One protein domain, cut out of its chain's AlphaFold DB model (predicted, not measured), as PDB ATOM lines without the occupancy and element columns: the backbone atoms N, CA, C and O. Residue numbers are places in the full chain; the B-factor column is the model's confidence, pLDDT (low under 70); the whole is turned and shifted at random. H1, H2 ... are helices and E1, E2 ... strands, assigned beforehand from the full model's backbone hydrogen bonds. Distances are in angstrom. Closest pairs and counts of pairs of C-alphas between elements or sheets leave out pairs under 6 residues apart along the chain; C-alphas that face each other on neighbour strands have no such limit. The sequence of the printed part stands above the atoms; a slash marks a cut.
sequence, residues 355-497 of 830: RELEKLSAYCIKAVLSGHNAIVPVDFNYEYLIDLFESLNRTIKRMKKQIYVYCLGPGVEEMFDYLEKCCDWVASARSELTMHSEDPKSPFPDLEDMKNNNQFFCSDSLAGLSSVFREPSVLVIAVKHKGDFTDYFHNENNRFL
ATOM      1  N   ARG A 355     163.822 134.155 230.207       81.62
ATOM      2  CA  ARG A 355     162.470 133.631 229.939       81.62
ATOM      3  C   ARG A 355     161.565 134.688 229.294       81.62
ATOM      4  O   ARG A 355     160.813 134.374 228.373       81.62
ATOM      5  N   GLU A 356     161.644 135.946 229.728       84.19
ATOM      6  CA  GLU A 356     160.891 137.044 229.102       84.19
ATOM      7  C   GLU A 356     161.370 137.337 227.668       84.19
ATOM      8  O   GLU A 356     160.546 137.552 226.779       84.19
ATOM      9  N   LEU A 357     162.678 137.251 227.394       85.62
ATOM     10  CA  LEU A 357     163.213 137.356 226.029       85.62
ATOM     11  C   LEU A 357     162.761 136.202 225.129       85.62
ATOM     12  O   LEU A 357     162.558 136.396 223.930       85.62
ATOM     13  N   GLU A 358     162.599 134.997 225.672       87.88
ATOM     14  CA  GLU A 358     162.045 133.853 224.940       87.88
ATOM     15  C   GLU A 358     160.567 134.054 224.601       87.88
ATOM     16  O   GLU A 358     160.169 133.834 223.454       87.88
ATOM     17  N   LYS A 359     159.759 134.551 225.547       88.75
ATOM     18  CA  LYS A 359     158.357 134.925 225.286       88.75
ATOM     19  C   LYS A 359     158.255 136.011 224.220       88.75
ATOM     20  O   LYS A 359     157.447 135.891 223.298       88.75
ATOM     21  N   LEU A 360     159.093 137.044 224.315       88.69
ATOM     22  CA  LEU A 360     159.162 138.109 223.320       88.69
ATOM     23  C   LEU A 360     159.519 137.550 221.942       88.69
ATOM     24  O   LEU A 360     158.841 137.852 220.964       88.69
ATOM     25  N   SER A 361     160.548 136.706 221.865       91.62
ATOM     26  CA  SER A 361     160.982 136.092 220.608       91.62
ATOM     27  C   SER A 361     159.865 135.250 219.998       91.62
ATOM     28  O   SER A 361     159.557 135.401 218.817       91.62
ATOM     29  N   ALA A 362     159.180 134.433 220.802       91.31
ATOM     30  CA  ALA A 362     158.018 133.669 220.357       91.31
ATOM     31  C   ALA A 362     156.898 134.573 219.818       91.31
ATOM     32  O   ALA A 362     156.311 134.268 218.778       91.31
ATOM     33  N   TYR A 363     156.633 135.704 220.476       91.94
ATOM     34  CA  TYR A 363     155.652 136.675 220.005       91.94
ATOM     35  C   TYR A 363     156.082 137.330 218.681       91.94
ATOM     36  O   TYR A 363     155.277 137.372 217.750       91.94
ATOM     37  N   CYS A 364     157.336 137.790 218.556       92.19
ATOM     38  CA  CYS A 364     157.872 138.365 217.314       92.19
ATOM     39  C   CYS A 364     157.674 137.403 216.142       92.19
ATOM     40  O   CYS A 364     157.142 137.769 215.095       92.19
ATOM     41  N   ILE A 365     158.054 136.141 216.345       93.19
ATOM     42  CA  ILE A 365     157.920 135.101 215.331       93.19
ATOM     43  C   ILE A 365     156.446 134.824 215.016       93.19
ATOM     44  O   ILE A 365     156.089 134.719 213.846       93.19
ATOM     45  N   LYS A 366     155.557 134.775 216.014       92.00
ATOM     46  CA  LYS A 366     154.113 134.604 215.790       92.00
ATOM     47  C   LYS A 366     153.509 135.752 214.972       92.00
ATOM     48  O   LYS A 366     152.692 135.486 214.091       92.00
ATOM     49  N   ALA A 367     153.917 136.996 215.228       90.19
ATOM     50  CA  ALA A 367     153.484 138.157 214.452       90.19
ATOM     51  C   ALA A 367     153.902 138.029 212.978       90.19
ATOM     52  O   ALA A 367     153.047 138.126 212.097       90.19
ATOM     53  N   VAL A 368     155.167 137.671 212.719       93.06
ATOM     54  CA  VAL A 368     155.682 137.421 211.360       93.06
ATOM     55  C   VAL A 368     154.922 136.306 210.654       93.06
ATOM     56  O   VAL A 368     154.515 136.453 209.504       93.06
ATOM     57  N   LEU A 369     154.654 135.202 211.349       92.00
ATOM     58  CA  LEU A 369     153.883 134.089 210.793       92.00
ATOM     59  C   LEU A 369     152.417 134.433 210.514       92.00
ATOM     60  O   LEU A 369     151.783 133.728 209.731       92.00
ATOM     61  N   SER A 370     151.903 135.496 211.128       91.88
ATOM     62  CA  SER A 370     150.552 136.016 210.898       91.88
ATOM     63  C   SER A 370     150.507 137.076 209.788       91.88
ATOM     64  O   SER A 370     149.458 137.667 209.571       91.88
ATOM     65  N   GLY A 371     151.623 137.329 209.092       89.94
ATOM     66  CA  GLY A 371     151.700 138.317 208.011       89.94
ATOM     67  C   GLY A 371     152.074 139.732 208.457       89.94
ATOM     68  O   GLY A 371     152.045 140.642 207.637       89.94
ATOM     69  N   HIS A 372     152.446 139.932 209.725       89.50
ATOM     70  CA  HIS A 372     152.785 141.247 210.272       89.50
ATOM     71  C   HIS A 372     154.289 141.423 210.495       89.50
ATOM     72  O   HIS A 372     154.979 140.477 210.863       89.50
ATOM     73  N   ASN A 373     154.802 142.647 210.385       88.31
ATOM     74  CA  ASN A 373     156.156 142.935 210.857       88.31
ATOM     75  C   ASN A 373     156.177 143.008 212.389       88.31
ATOM     76  O   ASN A 373     155.260 143.557 212.997       88.31
ATOM     77  N   ALA A 374     157.234 142.506 213.019       91.12
ATOM     78  CA  ALA A 374     157.464 142.665 214.453       91.12
ATOM     79  C   ALA A 374     158.552 143.716 214.684       91.12
ATOM     80  O   ALA A 374     159.698 143.489 214.313       91.12
ATOM     81  N   ILE A 375     158.220 144.848 215.301       88.56
ATOM     82  CA  ILE A 375     159.165 145.949 215.526       88.56
ATOM     83  C   ILE A 375     159.573 145.998 216.993       88.56
ATOM     84  O   ILE A 375     158.729 146.170 217.872       88.56
ATOM     85  N   VAL A 376     160.876 145.884 217.242       89.06
ATOM     86  CA  VAL A 376     161.484 145.828 218.571       89.06
ATOM     87  C   VAL A 376     162.434 147.020 218.755       89.06
ATOM     88  O   VAL A 376     163.607 146.939 218.380       89.06
ATOM     89  N   PRO A 377     161.962 148.153 219.304       85.06
ATOM     90  CA  PRO A 377     162.831 149.259 219.683       85.06
ATOM     91  C   PRO A 377     163.748 148.871 220.849       85.06
ATOM     92  O   PRO A 377     163.285 148.430 221.906       85.06
ATOM     93  N   VAL A 378     165.051 149.074 220.668       82.44
ATOM     94  CA  VAL A 378     166.093 148.760 221.651       82.44
ATOM     95  C   VAL A 378     167.119 149.882 221.744       82.44
ATOM     96  O   VAL A 378     167.403 150.577 220.774       82.44
ATOM     97  N   ASP A 379     167.728 150.033 222.912       80.31
ATOM     98  CA  ASP A 379     169.013 150.720 223.005       80.31
ATOM     99  C   ASP A 379     170.117 149.718 222.643       80.31
ATOM    100  O   ASP A 379     170.121 148.609 223.163       80.31
ATOM    101  N   PHE A 380     171.067 150.068 221.782       80.00
ATOM    102  CA  PHE A 380     172.159 149.148 221.455       80.00
ATOM    103  C   PHE A 380     173.236 149.024 222.527       80.00
ATOM    104  O   PHE A 380     173.969 148.042 222.535       80.00
ATOM    105  N   ASN A 381     173.257 149.929 223.507       77.94
ATOM    106  CA  ASN A 381     174.007 149.718 224.744       77.94
ATOM    107  C   ASN A 381     173.230 148.861 225.762       77.94
ATOM    108  O   ASN A 381     173.603 148.799 226.937       77.94
ATOM    109  N   TYR A 382     172.116 148.245 225.355       76.81
ATOM    110  CA  TYR A 382     171.339 147.360 226.208       76.81
ATOM    111  C   TYR A 382     172.047 146.026 226.424       76.81
ATOM    112  O   TYR A 382     172.516 145.380 225.490       76.81
ATOM    113  N   GLU A 383     172.059 145.587 227.677       78.94
ATOM    114  CA  GLU A 383     172.766 144.385 228.114       78.94
ATOM    115  C   GLU A 383     172.233 143.074 227.520       78.94
ATOM    116  O   GLU A 383     172.977 142.104 227.492       78.94
ATOM    117  N   TYR A 384     170.986 143.024 227.042       85.62
ATOM    118  CA  TYR A 384     170.395 141.807 226.465       85.62
ATOM    119  C   TYR A 384     170.278 141.850 224.937       85.62
ATOM    120  O   TYR A 384     169.528 141.068 224.359       85.62
ATOM    121  N   LEU A 385     170.972 142.768 224.252       88.81
ATOM    122  CA  LEU A 385     170.871 142.870 222.792       88.81
ATOM    123  C   LEU A 385     171.294 141.566 222.097       88.81
ATOM    124  O   LEU A 385     170.603 141.088 221.203       88.81
ATOM    125  N   ILE A 386     172.419 140.985 222.513       92.06
ATOM    126  CA  ILE A 386     172.916 139.723 221.951       92.06
ATOM    127  C   ILE A 386     172.023 138.561 222.375       92.06
ATOM    128  O   ILE A 386     171.605 137.781 221.522       92.06
ATOM    129  N   ASP A 387     171.630 138.515 223.650       91.31
ATOM    130  CA  ASP A 387     170.709 137.501 224.178       91.31
ATOM    131  C   ASP A 387     169.369 137.485 223.404       91.31
ATOM    132  O   ASP A 387     168.798 136.422 223.153       91.31
ATOM    133  N   LEU A 388     168.879 138.653 222.959       91.94
ATOM    134  CA  LEU A 388     167.703 138.776 222.094       91.94
ATOM    135  C   LEU A 388     167.912 138.090 220.738       91.94
ATOM    136  O   LEU A 388     167.047 137.325 220.310       91.94
ATOM    137  N   PHE A 389     169.033 138.341 220.054       94.44
ATOM    138  CA  PHE A 389     169.309 137.713 218.756       94.44
ATOM    139  C   PHE A 389     169.485 136.198 218.879       94.44
ATOM    140  O   PHE A 389     168.941 135.454 218.063       94.44
ATOM    141  N   GLU A 390     170.151 135.725 219.931       93.56
ATOM    142  CA  GLU A 390     170.284 134.291 220.207       93.56
ATOM    143  C   GLU A 390     168.917 133.650 220.509       93.56
ATOM    144  O   GLU A 390     168.591 132.572 220.004       93.56
ATOM    145  N   SER A 391     168.056 134.333 221.269       93.56
ATOM    146  CA  SER A 391     166.682 133.886 221.536       93.56
ATOM    147  C   SER A 391     165.815 133.827 220.266       93.56
ATOM    148  O   SER A 391     165.103 132.838 220.032       93.56
ATOM    149  N   LEU A 392     165.933 134.829 219.387       94.75
ATOM    150  CA  LEU A 392     165.289 134.830 218.073       94.75
ATOM    151  C   LEU A 392     165.784 133.659 217.218       94.75
ATOM    152  O   LEU A 392     164.954 132.921 216.687       94.75
ATOM    153  N   ASN A 393     167.099 133.422 217.144       95.44
ATOM    154  CA  ASN A 393     167.669 132.310 216.382       95.44
ATOM    155  C   ASN A 393     167.132 130.956 216.859       95.44
ATOM    156  O   ASN A 393     166.642 130.152 216.062       95.44
ATOM    157  N   ARG A 394     167.148 130.718 218.179       94.12
ATOM    158  CA  ARG A 394     166.615 129.487 218.788       94.12
ATOM    159  C   ARG A 394     165.141 129.280 218.432       94.12
ATOM    160  O   ARG A 394     164.734 128.165 218.096       94.12
ATOM    161  N   THR A 395     164.351 130.351 218.445       93.31
ATOM    162  CA  THR A 395     162.925 130.306 218.091       93.31
ATOM    163  C   THR A 395     162.716 130.024 216.598       93.31
ATOM    164  O   THR A 395     161.904 129.169 216.243       93.31
ATOM    165  N   ILE A 396     163.483 130.667 215.711       94.31
ATOM    166  CA  ILE A 396     163.427 130.450 214.255       94.31
ATOM    167  C   ILE A 396     163.810 129.005 213.906       94.31
ATOM    168  O   ILE A 396     163.066 128.327 213.190       94.31
ATOM    169  N   LYS A 397     164.915 128.497 214.473       94.06
ATOM    170  CA  LYS A 397     165.380 127.108 214.301       94.06
ATOM    171  C   LYS A 397     164.301 126.099 214.719       94.06
ATOM    172  O   LYS A 397     164.056 125.134 213.996       94.06
ATOM    173  N   ARG A 398     163.595 126.347 215.832       92.88
ATOM    174  CA  ARG A 398     162.485 125.494 216.305       92.88
ATOM    175  C   ARG A 398     161.316 125.453 215.318       92.88
ATOM    176  O   ARG A 398     160.735 124.392 215.104       92.88
ATOM    177  N   MET A 399     160.997 126.587 214.696       88.69
ATOM    178  CA  MET A 399     159.889 126.699 213.743       88.69
ATOM    179  C   MET A 399     160.224 126.164 212.346       88.69
ATOM    180  O   MET A 399     159.302 125.941 211.561       88.69
ATOM    181  N   LYS A 400     161.511 125.955 212.025       88.75
ATOM    182  CA  LYS A 400     161.995 125.471 210.716       88.75
ATOM    183  C   LYS A 400     161.447 126.283 209.530       88.75
ATOM    184  O   LYS A 400     161.144 125.732 208.473       88.75
ATOM    185  N   LYS A 401     161.293 127.595 209.712       87.12
ATOM    186  CA  LYS A 401     160.812 128.534 208.689       87.12
ATOM    187  C   LYS A 401     161.869 129.593 208.407       87.12
ATOM    188  O   LYS A 401     162.591 129.996 209.313       87.12
ATOM    189  N   GLN A 402     161.927 130.064 207.162       91.19
ATOM    190  CA  GLN A 402     162.757 131.211 206.811       91.19
ATOM    191  C   GLN A 402     162.089 132.478 207.344       91.19
ATOM    192  O   GLN A 402     161.004 132.840 206.892       91.19
ATOM    193  N   ILE A 403     162.732 133.129 208.307       94.56
ATOM    194  CA  ILE A 403     162.285 134.397 208.881       94.56
ATOM    195  C   ILE A 403     163.460 135.364 208.838       94.56
ATOM    196  O   ILE A 403     164.574 135.005 209.220       94.56
ATOM    197  N   TYR A 404     163.201 136.571 208.346       95.81
ATOM    198  CA  TYR A 404     164.203 137.621 208.243       95.81
ATOM    199  C   TYR A 404     164.200 138.483 209.504       95.81
ATOM    200  O   TYR A 404     163.141 138.865 210.009       95.81
ATOM    201  N   VAL A 405     165.398 138.777 209.994       96.62
ATOM    202  CA  VAL A 405     165.669 139.640 211.136       96.62
ATOM    203  C   VAL A 405     166.587 140.762 210.668       96.62
ATOM    204  O   VAL A 405     167.697 140.526 210.194       96.62
ATOM    205  N   TYR A 406     166.119 141.993 210.813       95.50
ATOM    206  CA  TYR A 406     166.833 143.194 210.413       95.50
ATOM    207  C   TYR A 406     167.195 144.008 211.653       95.50
ATOM    208  O   TYR A 406     166.324 144.307 212.464       95.50
ATOM    209  N   CYS A 407     168.465 144.380 211.801       94.19
ATOM    210  CA  CYS A 407     168.922 145.300 212.840       94.19
ATOM    211  C   CYS A 407     169.235 146.666 212.225       94.19
ATOM    212  O   CYS A 407     170.089 146.779 211.345       94.19
ATOM    213  N   LEU A 408     168.526 147.699 212.667       89.94
ATOM    214  CA  LEU A 408     168.591 149.029 212.083       89.94
ATOM    215  C   LEU A 408     169.051 150.073 213.078       89.94
ATOM    216  O   LEU A 408     168.454 150.247 214.134       89.94
ATOM    217  N   GLY A 409     170.024 150.871 212.664       86.81
ATOM    218  CA  GLY A 409     170.231 152.198 213.212       86.81
ATOM    219  C   GLY A 409     171.687 152.629 213.236       86.81
ATOM    220  O   GLY A 409     172.579 151.852 212.927       86.81
ATOM    221  N   PRO A 410     171.944 153.897 213.573       83.75
ATOM    222  CA  PRO A 410     173.241 154.498 213.309       83.75
ATOM    223  C   PRO A 410     174.382 153.833 214.092       83.75
ATOM    224  O   PRO A 410     174.344 153.830 215.326       83.75
ATOM    225  N   GLY A 411     175.419 153.376 213.382       87.38
ATOM    226  CA  GLY A 411     176.628 152.764 213.940       87.38
ATOM    227  C   GLY A 411     176.508 151.265 214.200       87.38
ATOM    228  O   GLY A 411     177.387 150.693 214.834       87.38
ATOM    229  N   VAL A 412     175.435 150.616 213.749       90.31
ATOM    230  CA  VAL A 412     175.207 149.185 213.999       90.31
ATOM    231  C   VAL A 412     176.215 148.316 213.286       90.31
ATOM    232  O   VAL A 412     176.685 147.339 213.863       90.31
ATOM    233  N   GLU A 413     176.528 148.649 212.037       91.31
ATOM    234  CA  GLU A 413     177.484 147.873 211.244       91.31
ATOM    235  C   GLU A 413     178.860 147.888 211.925       91.31
ATOM    236  O   GLU A 413     179.458 146.837 212.147       91.31
ATOM    237  N   GLU A 414     179.301 149.074 212.357       91.88
ATOM    238  CA  GLU A 414     180.542 149.265 213.114       91.88
ATOM    239  C   GLU A 414     180.498 148.557 214.476       91.88
ATOM    240  O   GLU A 414     181.475 147.931 214.882       91.88
ATOM    241  N   MET A 415     179.357 148.601 215.172       92.50
ATOM    242  CA  MET A 415     179.171 147.898 216.440       92.50
ATOM    243  C   MET A 415     179.326 146.386 216.268       92.50
ATOM    244  O   MET A 415     180.093 145.783 217.010       92.50
ATOM    245  N   PHE A 416     178.628 145.763 215.313       92.50
ATOM    246  CA  PHE A 416     178.729 144.316 215.106       92.50
ATOM    247  C   PHE A 416     180.117 143.892 214.626       92.50
ATOM    248  O   PHE A 416     180.614 142.879 215.105       92.50
ATOM    249  N   ASP A 417     180.772 144.665 213.756       92.56
ATOM    250  CA  ASP A 417     182.170 144.415 213.379       92.56
ATOM    251  C   ASP A 417     183.116 144.506 214.591       92.56
ATOM    252  O   ASP A 417     184.043 143.707 214.734       92.56
ATOM    253  N   TYR A 418     182.867 145.441 215.512       93.50
ATOM    254  CA  TYR A 418     183.638 145.545 216.746       93.50
ATOM    255  C   TYR A 418     183.371 144.390 217.720       93.50
ATOM    256  O   TYR A 418     184.310 143.890 218.341       93.50
ATOM    257  N   LEU A 419     182.119 143.935 217.844       92.31
ATOM    258  CA  LEU A 419     181.757 142.801 218.698       92.31
ATOM    259  C   LEU A 419     182.546 141.541 218.316       92.31
ATOM    260  O   LEU A 419     183.128 140.911 219.196       92.31
ATOM    261  N   GLU A 420     182.648 141.225 217.023       91.31
ATOM    262  CA  GLU A 420     183.417 140.070 216.519       91.31
ATOM    263  C   GLU A 420     184.902 140.119 216.932       91.31
ATOM    264  O   GLU A 420     185.553 139.086 217.067       91.31
ATOM    265  N   LYS A 421     185.441 141.317 217.195       92.25
ATOM    266  CA  LYS A 421     186.837 141.546 217.612       92.25
ATOM    267  C   LYS A 421     187.038 141.496 219.132       92.25
ATOM    268  O   LYS A 421     188.155 141.686 219.603       92.25
ATOM    269  N   CYS A 422     185.983 141.274 219.915       91.94
ATOM    270  CA  CYS A 422     186.015 141.315 221.380       91.94
ATOM    271  C   CYS A 422     186.101 139.923 222.035       91.94
ATOM    272  O   CYS A 422     185.554 139.721 223.122       91.94
ATOM    273  N   CYS A 423     186.795 138.969 221.410       92.31
ATOM    274  CA  CYS A 423     186.932 137.588 221.896       92.31
ATOM    275  C   CYS A 423     187.520 137.469 223.318       92.31
ATOM    276  O   CYS A 423     187.190 136.534 224.042       92.31
ATOM    277  N   ASP A 424     188.324 138.438 223.759       91.62
ATOM    278  CA  ASP A 424     188.940 138.436 225.098       91.62
ATOM    279  C   ASP A 424     187.992 138.934 226.210       91.62
ATOM    280  O   ASP A 424     188.287 138.847 227.407       91.62
ATOM    281  N   TRP A 425     186.836 139.477 225.813       95.44
ATOM    282  CA  TRP A 425     185.866 140.142 226.691       95.44
ATOM    283  C   TRP A 425     184.562 139.350 226.865       95.44
ATOM    284  O   TRP A 425     183.691 139.749 227.648       95.44
ATOM    285  N   VAL A 426     184.422 138.239 226.142       95.50
ATOM    286  CA  VAL A 426     183.300 137.295 226.241       95.50
ATOM    287  C   VAL A 426     183.605 136.172 227.239       95.50
ATOM    288  O   VAL A 426     184.698 136.090 227.798       95.50
ATOM    289  N   ALA A 427     182.618 135.318 227.508       94.44
ATOM    290  CA  ALA A 427     182.814 134.122 228.325       94.44
ATOM    291  C   ALA A 427     183.901 133.202 227.731       94.44
ATOM    292  O   ALA A 427     184.002 133.078 226.509       94.44
ATOM    293  N   SER A 428     184.672 132.510 228.581       93.62
ATOM    294  CA  SER A 428     185.809 131.677 228.149       93.62
ATOM    295  C   SER A 428     185.422 130.647 227.089       93.62
ATOM    296  O   SER A 428     186.087 130.553 226.065       93.62
ATOM    297  N   ALA A 429     184.272 129.984 227.256       93.00
ATOM    298  CA  ALA A 429     183.757 129.017 226.285       93.00
ATOM    299  C   ALA A 429     183.532 129.611 224.880       93.00
ATOM    300  O   ALA A 429     183.605 128.891 223.894       93.00
ATOM    301  N   ARG A 430     183.255 130.918 224.773       93.69
ATOM    302  CA  ARG A 430     183.122 131.630 223.489       93.69
ATOM    303  C   ARG A 430     184.468 132.095 222.956       93.69
ATOM    304  O   ARG A 430     184.691 132.027 221.757       93.69
ATOM    305  N   SER A 431     185.351 132.546 223.844       93.56
ATOM    306  CA  SER A 431     186.726 132.915 223.499       93.56
ATOM    307  C   SER A 431     187.477 131.727 222.883       93.56
ATOM    308  O   SER A 431     188.112 131.857 221.845       93.56
ATOM    309  N   GLU A 432     187.310 130.527 223.443       93.31
ATOM    310  CA  GLU A 432     187.924 129.289 222.942       93.31
ATOM    311  C   GLU A 432     187.512 128.945 221.498       93.31
ATOM    312  O   GLU A 432     188.322 128.405 220.743       93.31
ATOM    313  N   LEU A 433     186.295 129.311 221.067       91.62
ATOM    314  CA  LEU A 433     185.832 129.102 219.685       91.62
ATOM    315  C   LEU A 433     186.664 129.886 218.663       91.62
ATOM    316  O   LEU A 433     186.815 129.448 217.522       91.62
ATOM    317  N   THR A 434     187.217 131.030 219.069       92.00
ATOM    318  CA  THR A 434     187.990 131.910 218.187       92.00
ATOM    319  C   THR A 434     189.467 131.515 218.120       92.00
ATOM    320  O   THR A 434     190.211 132.068 217.315       92.00
ATOM    321  N   MET A 435     189.917 130.581 218.968       90.62
ATOM    322  CA  MET A 435     191.328 130.191 219.092       90.62
ATOM    323  C   MET A 435     191.752 129.077 218.125       90.62
ATOM    324  O   MET A 435     192.932 128.729 218.071       90.62
ATOM    325  N   HIS A 436     190.821 128.503 217.358       88.62
ATOM    326  CA  HIS A 436     191.147 127.450 216.400       88.62
ATOM    327  C   HIS A 436     191.995 128.010 215.247       88.62
ATOM    328  O   HIS A 436     191.547 128.868 214.491       88.62
ATOM    329  N   SER A 437     193.227 127.515 215.092       88.25
ATOM    330  CA  SER A 437     194.210 128.084 214.159       88.25
ATOM    331  C   SER A 437     193.837 127.943 212.682       88.25
ATOM    332  O   SER A 437     194.282 128.743 211.865       88.25
ATOM    333  N   GLU A 438     193.054 126.920 212.330       90.69
ATOM    334  CA  GLU A 438     192.692 126.621 210.934       90.69
ATOM    335  C   GLU A 438     191.279 127.094 210.554       90.69
ATOM    336  O   GLU A 438     190.987 127.242 209.372       90.69
ATOM    337  N   ASP A 439     190.412 127.326 211.542       89.94
ATOM    338  CA  ASP A 439     188.985 127.637 211.349       89.94
ATOM    339  C   ASP A 439     188.461 128.436 212.555       89.94
ATOM    340  O   ASP A 439     187.723 127.896 213.385       89.94
ATOM    341  N   PRO A 440     188.936 129.682 212.746       89.25
ATOM    342  CA  PRO A 440     188.490 130.510 213.856       89.25
ATOM    343  C   PRO A 440     187.012 130.848 213.666       89.25
ATOM    344  O   PRO A 440     186.629 131.454 212.665       89.25
ATOM    345  N   LYS A 441     186.182 130.465 214.637       92.44
ATOM    346  CA  LYS A 441     184.741 130.744 214.612       92.44
ATOM    347  C   LYS A 441     184.437 132.074 215.281       92.44
ATOM    348  O   LYS A 441     185.234 132.562 216.083       92.44
ATOM    349  N   SER A 442     183.270 132.643 214.995       93.69
ATOM    350  CA  SER A 442     182.785 133.817 215.719       93.69
ATOM    351  C   SER A 442     182.622 133.519 217.222       93.69
ATOM    352  O   SER A 442     182.137 132.440 217.589       93.69
ATOM    353  N   PRO A 443     182.913 134.485 218.119       94.44
ATOM    354  CA  PRO A 443     182.509 134.402 219.528       94.44
ATOM    355  C   PRO A 443     180.973 134.449 219.717       94.44
ATOM    356  O   PRO A 443     180.460 134.218 220.819       94.44
ATOM    357  N   PHE A 444     180.221 134.732 218.647       95.06
ATOM    358  CA  PHE A 444     178.762 134.772 218.591       95.06
ATOM    359  C   PHE A 444     178.223 133.787 217.536       95.06
ATOM    360  O   PHE A 444     177.660 134.210 216.522       95.06
ATOM    361  N   PRO A 445     178.343 132.466 217.769       93.00
ATOM    362  CA  PRO A 445     178.032 131.447 216.763       93.00
ATOM    363  C   PRO A 445     176.578 131.499 216.282       93.00
ATOM    364  O   PRO A 445     176.308 131.290 215.106       93.00
ATOM    365  N   ASP A 446     175.625 131.840 217.153       93.62
ATOM    366  CA  ASP A 446     174.220 131.970 216.758       93.62
ATOM    367  C   ASP A 446     173.974 133.149 215.804       93.62
ATOM    368  O   ASP A 446     173.163 133.038 214.885       93.62
ATOM    369  N   LEU A 447     174.683 134.265 215.987       93.75
ATOM    370  CA  LEU A 447     174.625 135.401 215.064       93.75
ATOM    371  C   LEU A 447     175.307 135.064 213.735       93.75
ATOM    372  O   LEU A 447     174.777 135.407 212.677       93.75
ATOM    373  N   GLU A 448     176.447 134.373 213.774       94.31
ATOM    374  CA  GLU A 448     177.138 133.877 212.581       94.31
ATOM    375  C   GLU A 448     176.262 132.895 211.786       94.31
ATOM    376  O   GLU A 448     176.089 133.057 210.578       94.31
ATOM    377  N   ASP A 449     175.597 131.956 212.463       94.06
ATOM    378  CA  ASP A 449     174.616 131.047 211.869       94.06
ATOM    379  C   ASP A 449     173.490 131.810 211.161       94.06
ATOM    380  O   ASP A 449     173.113 131.477 210.035       94.06
ATOM    381  N   MET A 450     172.930 132.846 211.798       95.25
ATOM    382  CA  MET A 450     171.868 133.645 211.179       95.25
ATOM    383  C   MET A 450     172.368 134.413 209.948       95.25
ATOM    384  O   MET A 450     171.632 134.521 208.962       95.25
ATOM    385  N   LYS A 451     173.602 134.937 209.977       94.12
ATOM    386  CA  LYS A 451     174.234 135.592 208.818       94.12
ATOM    387  C   LYS A 451     174.410 134.586 207.672       94.12
ATOM    388  O   LYS A 451     173.945 134.838 206.560       94.12
ATOM    389  N   ASN A 452     174.979 133.415 207.960       94.31
ATOM    390  CA  ASN A 452     175.246 132.356 206.979       94.31
ATOM    391  C   ASN A 452     173.962 131.791 206.350       94.31
ATOM    392  O   ASN A 452     173.936 131.459 205.164       94.31
ATOM    393  N   ASN A 453     172.865 131.757 207.108       94.69
ATOM    394  CA  ASN A 453     171.551 131.326 206.628       94.69
ATOM    395  C   ASN A 453     170.750 132.434 205.913       94.69
ATOM    396  O   ASN A 453     169.577 132.225 205.582       94.69
ATOM    397  N   ASN A 454     171.344 133.607 205.654       94.38
ATOM    398  CA  ASN A 454     170.669 134.780 205.080       94.38
ATOM    399  C   ASN A 454     169.400 135.176 205.859       94.38
ATOM    400  O   ASN A 454     168.365 135.506 205.271       94.38
ATOM    401  N   GLN A 455     169.458 135.074 207.187       94.69
ATOM    402  CA  GLN A 455     168.362 135.412 208.094       94.69
ATOM    403  C   GLN A 455     168.600 136.745 208.791       94.69
ATOM    404  O   GLN A 455     167.637 137.465 209.026       94.69
ATOM    405  N   PHE A 456     169.853 137.087 209.095       96.12
ATOM    406  CA  PHE A 456     170.203 138.325 209.784       96.12
ATOM    407  C   PHE A 456     170.896 139.325 208.862       96.12
ATOM    408  O   PHE A 456     171.887 138.998 208.211       96.12
ATOM    409  N   PHE A 457     170.403 140.560 208.870       95.69
ATOM    410  CA  PHE A 457     171.006 141.688 208.168       95.69
ATOM    411  C   PHE A 457     171.032 142.901 209.086       95.69
ATOM    412  O   PHE A 457     170.079 143.147 209.825       95.69
ATOM    413  N   CYS A 458     172.090 143.697 209.012       94.44
ATOM    414  CA  CYS A 458     172.183 144.932 209.769       94.44
ATOM    415  C   CYS A 458     172.558 146.109 208.874       94.44
ATOM    416  O   CYS A 458     173.339 145.937 207.941       94.44
ATOM    417  N   SER A 459     171.998 147.287 209.146       91.81
ATOM    418  CA  SER A 459     172.445 148.514 208.493       91.81
ATOM    419  C   SER A 459     172.161 149.771 209.301       91.81
ATOM    420  O   SER A 459     171.245 149.825 210.124       91.81
ATOM    421  N   ASP A 460     172.915 150.822 209.002       88.00
ATOM    422  CA  ASP A 460     172.754 152.137 209.615       88.00
ATOM    423  C   ASP A 460     171.438 152.836 209.242       88.00
ATOM    424  O   ASP A 460     170.966 153.728 209.956       88.00
ATOM    425  N   SER A 461     170.833 152.450 208.115       84.62
ATOM    426  CA  SER A 461     169.581 153.024 207.621       84.62
ATOM    427  C   SER A 461     168.759 152.007 206.837       84.62
ATOM    428  O   SER A 461     169.301 151.089 206.225       84.62
ATOM    429  N   LEU A 462     167.442 152.221 206.771       83.38
ATOM    430  CA  LEU A 462     166.549 151.388 205.961       83.38
ATOM    431  C   LEU A 462     166.930 151.403 204.468       83.38
ATOM    432  O   LEU A 462     166.804 150.389 203.789       83.38
ATOM    433  N   ALA A 463     167.462 152.523 203.965       83.00
ATOM    434  CA  ALA A 463     167.939 152.634 202.587       83.00
ATOM    435  C   ALA A 463     169.073 151.640 202.279       83.00
ATOM    436  O   ALA A 463     169.094 151.061 201.192       83.00
ATOM    437  N   GLY A 464     169.961 151.393 203.250       85.12
ATOM    438  CA  GLY A 464     171.027 150.391 203.143       85.12
ATOM    439  C   GLY A 464     170.503 148.959 203.020       85.12
ATOM    440  O   GLY A 464     171.143 148.122 202.391       85.12
ATOM    441  N   LEU A 465     169.294 148.694 203.524       87.38
ATOM    442  CA  LEU A 465     168.632 147.393 203.420       87.38
ATOM    443  C   LEU A 465     167.675 147.275 202.232       87.38
ATOM    444  O   LEU A 465     167.127 146.200 202.016       87.38
ATOM    445  N   SER A 466     167.459 148.330 201.446       86.44
ATOM    446  CA  SER A 466     166.403 148.368 200.418       86.44
ATOM    447  C   SER A 466     166.450 147.222 199.394       86.44
ATOM    448  O   SER A 466     165.408 146.806 198.896       86.44
ATOM    449  N   SER A 467     167.631 146.672 199.099       89.50
ATOM    450  CA  SER A 467     167.806 145.543 198.173       89.50
ATOM    451  C   SER A 467     167.507 144.169 198.787       89.50
ATOM    452  O   SER A 467     167.262 143.210 198.053       89.50
ATOM    453  N   VAL A 468     167.543 144.060 200.117       91.12
ATOM    454  CA  VAL A 468     167.429 142.796 200.866       91.12
ATOM    455  C   VAL A 468     166.231 142.758 201.811       91.12
ATOM    456  O   VAL A 468     165.911 141.687 202.326       91.12
ATOM    457  N   PHE A 469     165.572 143.894 202.044       90.25
ATOM    458  CA  PHE A 469     164.430 144.024 202.940       90.25
ATOM    459  C   PHE A 469     163.212 143.273 202.397       90.25
ATOM    460  O   PHE A 469     162.858 143.390 201.222       90.25
ATOM    461  N   ARG A 470     162.588 142.464 203.255       90.44
ATOM    462  CA  ARG A 470     161.446 141.606 202.937       90.44
ATOM    463  C   ARG A 470     160.446 141.666 204.080       90.44
ATOM    464  O   ARG A 470     160.835 141.658 205.245       90.44
ATOM    465  N   GLU A 471     159.169 141.668 203.733       89.00
ATOM    466  CA  GLU A 471     158.062 141.614 204.684       89.00
ATOM    467  C   GLU A 471     157.274 140.309 204.481       89.00
ATOM    468  O   GLU A 471     157.167 139.840 203.341       89.00
ATOM    469  N   PRO A 472     156.737 139.698 205.552       92.19
ATOM    470  CA  PRO A 472     156.851 140.108 206.956       92.19
ATOM    471  C   PRO A 472     158.224 139.770 207.574       92.19
ATOM    472  O   PRO A 472     158.838 138.755 207.234       92.19
ATOM    473  N   SER A 473     158.715 140.602 208.501       93.75
ATOM    474  CA  SER A 473     160.011 140.396 209.173       93.75
ATOM    475  C   SER A 473     160.068 140.908 210.615       93.75
ATOM    476  O   SER A 473     159.169 141.602 211.090       93.75
ATOM    477  N   VAL A 474     161.132 140.537 211.334       95.00
ATOM    478  CA  VAL A 474     161.465 141.116 212.643       95.00
ATOM    479  C   VAL A 474     162.436 142.275 212.438       95.00
ATOM    480  O   VAL A 474     163.493 142.102 211.839       95.00
ATOM    481  N   LEU A 475     162.101 143.446 212.967       92.25
ATOM    482  CA  LEU A 475     162.876 144.673 212.853       92.25
ATOM    483  C   LEU A 475     163.325 145.140 214.240       92.25
ATOM    484  O   LEU A 475     162.525 145.644 215.023       92.25
ATOM    485  N   VAL A 476     164.607 144.981 214.550       92.31
ATOM    486  CA  VAL A 476     165.229 145.466 215.787       92.31
ATOM    487  C   VAL A 476     165.822 146.847 215.514       92.31
ATOM    488  O   VAL A 476     166.754 146.968 214.725       92.31
ATOM    489  N   ILE A 477     165.276 147.898 216.123       87.81
ATOM    490  CA  ILE A 477     165.626 149.290 215.791       87.81
ATOM    491  C   ILE A 477     166.346 149.948 216.967       87.81
ATOM    492  O   ILE A 477     165.817 149.948 218.077       87.81
ATOM    493  N   ALA A 478     167.498 150.581 216.719       83.19
ATOM    494  CA  ALA A 478     168.108 151.503 217.671       83.19
ATOM    495  C   ALA A 478     167.172 152.663 217.910       83.19
ATOM    496  O   ALA A 478     166.929 153.478 217.015       83.19
ATOM    497  N   VAL A 479     166.763 152.809 219.153       74.50
ATOM    498  CA  VAL A 479     166.071 153.998 219.590       74.50
ATOM    499  C   VAL A 479     166.989 154.787 220.498       74.50
ATOM    500  O   VAL A 479     167.435 154.304 221.534       74.50
ATOM    501  N   LYS A 480     167.280 156.023 220.085       64.88
ATOM    502  CA  LYS A 480     167.971 157.009 220.924       64.88
ATOM    503  C   LYS A 480     166.981 158.033 221.452       64.88
ATOM    504  O   LYS A 480     167.066 158.458 222.603       64.88
ATOM    505  N   HIS A 481     166.010 158.399 220.619       61.78
ATOM    506  CA  HIS A 481     164.938 159.317 220.961       61.78
ATOM    507  C   HIS A 481     163.583 158.777 220.517       61.78
ATOM    508  O   HIS A 481     163.467 158.075 219.518       61.78
ATOM    509  N   LYS A 482     162.533 159.186 221.234       59.31
ATOM    510  CA  LYS A 482     161.133 158.832 220.943       59.31
ATOM    511  C   LYS A 482     160.691 159.128 219.498       59.31
ATOM    512  O   LYS A 482     159.760 158.500 219.021       59.31
ATOM    513  N   GLY A 483     161.347 160.074 218.819       57.81
ATOM    514  CA  GLY A 483     161.045 160.454 217.435       57.81
ATOM    515  C   GLY A 483     161.693 159.576 216.360       57.81
ATOM    516  O   GLY A 483     161.308 159.679 215.207       57.81
ATOM    517  N   ASP A 484     162.654 158.709 216.700       61.53
ATOM    518  CA  ASP A 484     163.440 157.970 215.694       61.53
ATOM    519  C   ASP A 484     162.646 156.863 214.972       61.53
ATOM    520  O   ASP A 484     163.138 156.275 214.012       61.53
ATOM    521  N   PHE A 485     161.433 156.558 215.438       67.62
ATOM    522  CA  PHE A 485     160.622 155.442 214.956       67.62
ATOM    523  C   PHE A 485     159.166 155.833 214.650       67.62
ATOM    524  O   PHE A 485     158.346 154.953 214.396       67.62
ATOM    525  N   THR A 486     158.849 157.137 214.614       65.75
ATOM    526  CA  THR A 486     157.518 157.657 214.227       65.75
ATOM    527  C   THR A 486     157.071 157.130 212.871       65.75
ATOM    528  O   THR A 486     155.932 156.697 212.723       65.75
ATOM    529  N   ASP A 487     157.998 157.057 211.919       63.38
ATOM    530  CA  ASP A 487     157.727 156.634 210.542       63.38
ATOM    531  C   ASP A 487     157.250 155.176 210.452       63.38
ATOM    532  O   ASP A 487     156.552 154.803 209.513       63.38
ATOM    533  N   TYR A 488     157.578 154.349 211.449       65.19
ATOM    534  CA  TYR A 488     157.164 152.951 211.479       65.19
ATOM    535  C   TYR A 488     155.748 152.769 212.040       65.19
ATOM    536  O   TYR A 488     155.107 151.764 211.727       65.19
ATOM    537  N   PHE A 489     155.248 153.693 212.871       63.28
ATOM    538  CA  PHE A 489     153.949 153.555 213.552       63.28
ATOM    539  C   PHE A 489     152.742 153.680 212.627       63.28
ATOM    540  O   PHE A 489     151.652 153.253 212.992       63.28
ATOM    541  N   HIS A 490     152.925 154.247 211.438       60.91
ATOM    542  CA  HIS A 490     151.826 154.557 210.526       60.91
ATOM    543  C   HIS A 490     151.362 153.378 209.660       60.91
ATOM    544  O   HIS A 490     150.463 153.551 208.845       60.91
ATOM    545  N   ASN A 491     151.956 152.190 209.810       66.69
ATOM    546  CA  ASN A 491     151.577 151.010 209.039       66.69
ATOM    547  C   ASN A 491     150.858 149.993 209.935       66.69
ATOM    548  O   ASN A 491     151.461 149.416 210.839       66.69
ATOM    549  N   GLU A 492     149.578 149.752 209.650       63.84
ATOM    550  CA  GLU A 492     148.701 148.823 210.380       63.84
ATOM    551  C   GLU A 492     149.196 147.366 210.343       63.84
ATOM    552  O   GLU A 492     148.865 146.562 211.216       63.84
ATOM    553  N   ASN A 493     150.072 147.029 209.388       72.44
ATOM    554  CA  ASN A 493     150.724 145.722 209.316       72.44
ATOM    555  C   ASN A 493     151.877 145.551 210.319       72.44
ATOM    556  O   ASN A 493     152.441 144.458 210.412       72.44
ATOM    557  N   ASN A 494     152.234 146.589 211.080       76.69
ATOM    558  CA  ASN A 494     153.312 146.540 212.062       76.69
ATOM    559  C   ASN A 494     152.775 146.238 213.467       76.69
ATOM    560  O   ASN A 494     151.890 146.909 213.994       76.69
ATOM    561  N   ARG A 495     153.370 145.244 214.130       73.06
ATOM    562  CA  ARG A 495     153.167 144.948 215.550       73.06
ATOM    563  C   ARG A 495     154.368 145.457 216.335       73.06
ATOM    564  O   ARG A 495     155.493 145.006 216.128       73.06
ATOM    565  N   PHE A 496     154.123 146.386 217.252       68.88
ATOM    566  CA  PHE A 496     155.156 146.986 218.091       68.88
ATOM    567  C   PHE A 496     155.346 146.218 219.389       68.88
ATOM    568  O   PHE A 496     154.380 145.883 220.072       68.88
ATOM    569  N   LEU A 497     156.606 145.973 219.740       65.31
ATOM    570  CA  LEU A 497     157.011 145.266 220.947       65.31
ATOM    571  C   LEU A 497     158.096 146.049 221.655       65.31
ATOM    572  O   LEU A 497     159.277 145.971 221.326       65.31
TER     573      LEU A 497
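What this domain is: This is residues 355 to 497 of the 830 residues of an uncharacterized protein of Theileria orientalis strain Shintoku (UniProt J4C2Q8). A twisted sheet of five parallel strands has H1 and H2 packed over one face, each running along the strands beneath it and the two at a steep tilt of 54 degrees to each other, while H3 stands up from that same face at the E3 edge. Beyond that edge the chain between E2 and E3 makes a long excursion through H3, H4 and H5, with H4 far out in it, and this excursion makes much of the length; at the opposite edge lie E5 and the short H7. The printed part has 143 residues, with seven named helices and five named strands in the order H1 E1 H2 E2 H3 H4 H5 E3 H6 E4 H7 E5, in the class mixed, helices and strands. The sheet order is E3 E2 E4 E1 E5. The whole is compact, with a radius of gyration of the C-alphas of 15.3 A, yet elongated in outline, spanning 50 by 32 by 31 A.

How they stand to each other: The sheet runs, strand beside strand, E3, residues 456 to 459, E2, residues 405 to 408, E4, residues 474 to 478, E1, residues 373 to 378, and E5, residues 494 to 496; E3 and E5 are its edge strands. It is only just strongly twisted, its C-alphas lying up to 4.3 A off the best plane. E3 and E2 are parallel at 15 degrees, with N 407 and O 457 within hydrogen-bond range at 2.8 A. E2 and E4 are parallel at 19 degrees, with N 406 and O 474 at 2.8 A. E4 and E1 are parallel at 26 degrees, with N 376 and O 475 at 2.8 A. E1 and E5 are parallel at 33 degrees, with N 495 and O 373 at 2.8 A. H1, residues 355 to 369, is on the sheet at a height of 10.0 A, over E1 and, only just, with 3 C-alphas, over E4; it runs along the strands, at 1 degrees to E1 on the local plane. H2, residues 385 to 399, is on the same face as H1, over E2. H1 and H2 touch, closest at the C-alphas of Ser 361 and Leu 392, 5.2 A apart, at a steep tilt of 54 degrees, the same way. H3, residues 412 to 420, is on that face too, over E3, and stands up from the sheet at 62 degrees; these are two layers, helices on one face of a sheet. H5, residues 445 to 452, only grazes the sheet and touches residues 389 to 393 of H2, closest at the C-alphas of Glu 390 and Asp 446, 5.7 A. H4, residues 428 to 435, is not on the sheet and touches no helix. H6, residues 462 to 465, and H7, residues 486 to 489, only graze the sheet. E2, H3 H4 H5, E3 form a strand-helix-strand unit, two parallel neighbour strands with helices between; E1, H2, E2, then E3, H6, E4, and E4, H7, E5 are split units, with another strand between the two, and right-handed crossovers. Every O i to N i+4 pair is within hydrogen-bond range in H1, H2, H3 and H5; H4 has 1 of 4, beside 4 of 5 O i to N i+3 pairs, and H6 and H7 are too short for an i+4 pair.

Where its parts are: H1 begins at C-alpha 355, (162.470, 133.631, 229.939), and measures 21.0 A; H2 measures 21.5 A. E1, the longest strand, measures 15.8 A, E4 13.3 A and H3 12.5 A. H4 begins at C-alpha 428, (185.809, 131.677, 228.149). E5 ends at C-alpha 496, (155.156, 146.986, 218.091).

The domain as a whole: The two C-alphas farthest apart are those of Ser 437 and Glu 492, 50.2 A. The printed part has no cut, and no link is long. Mean pLDDT of the printed part is 87.4; residues 480 to 492 and 496 to 497 are under 70.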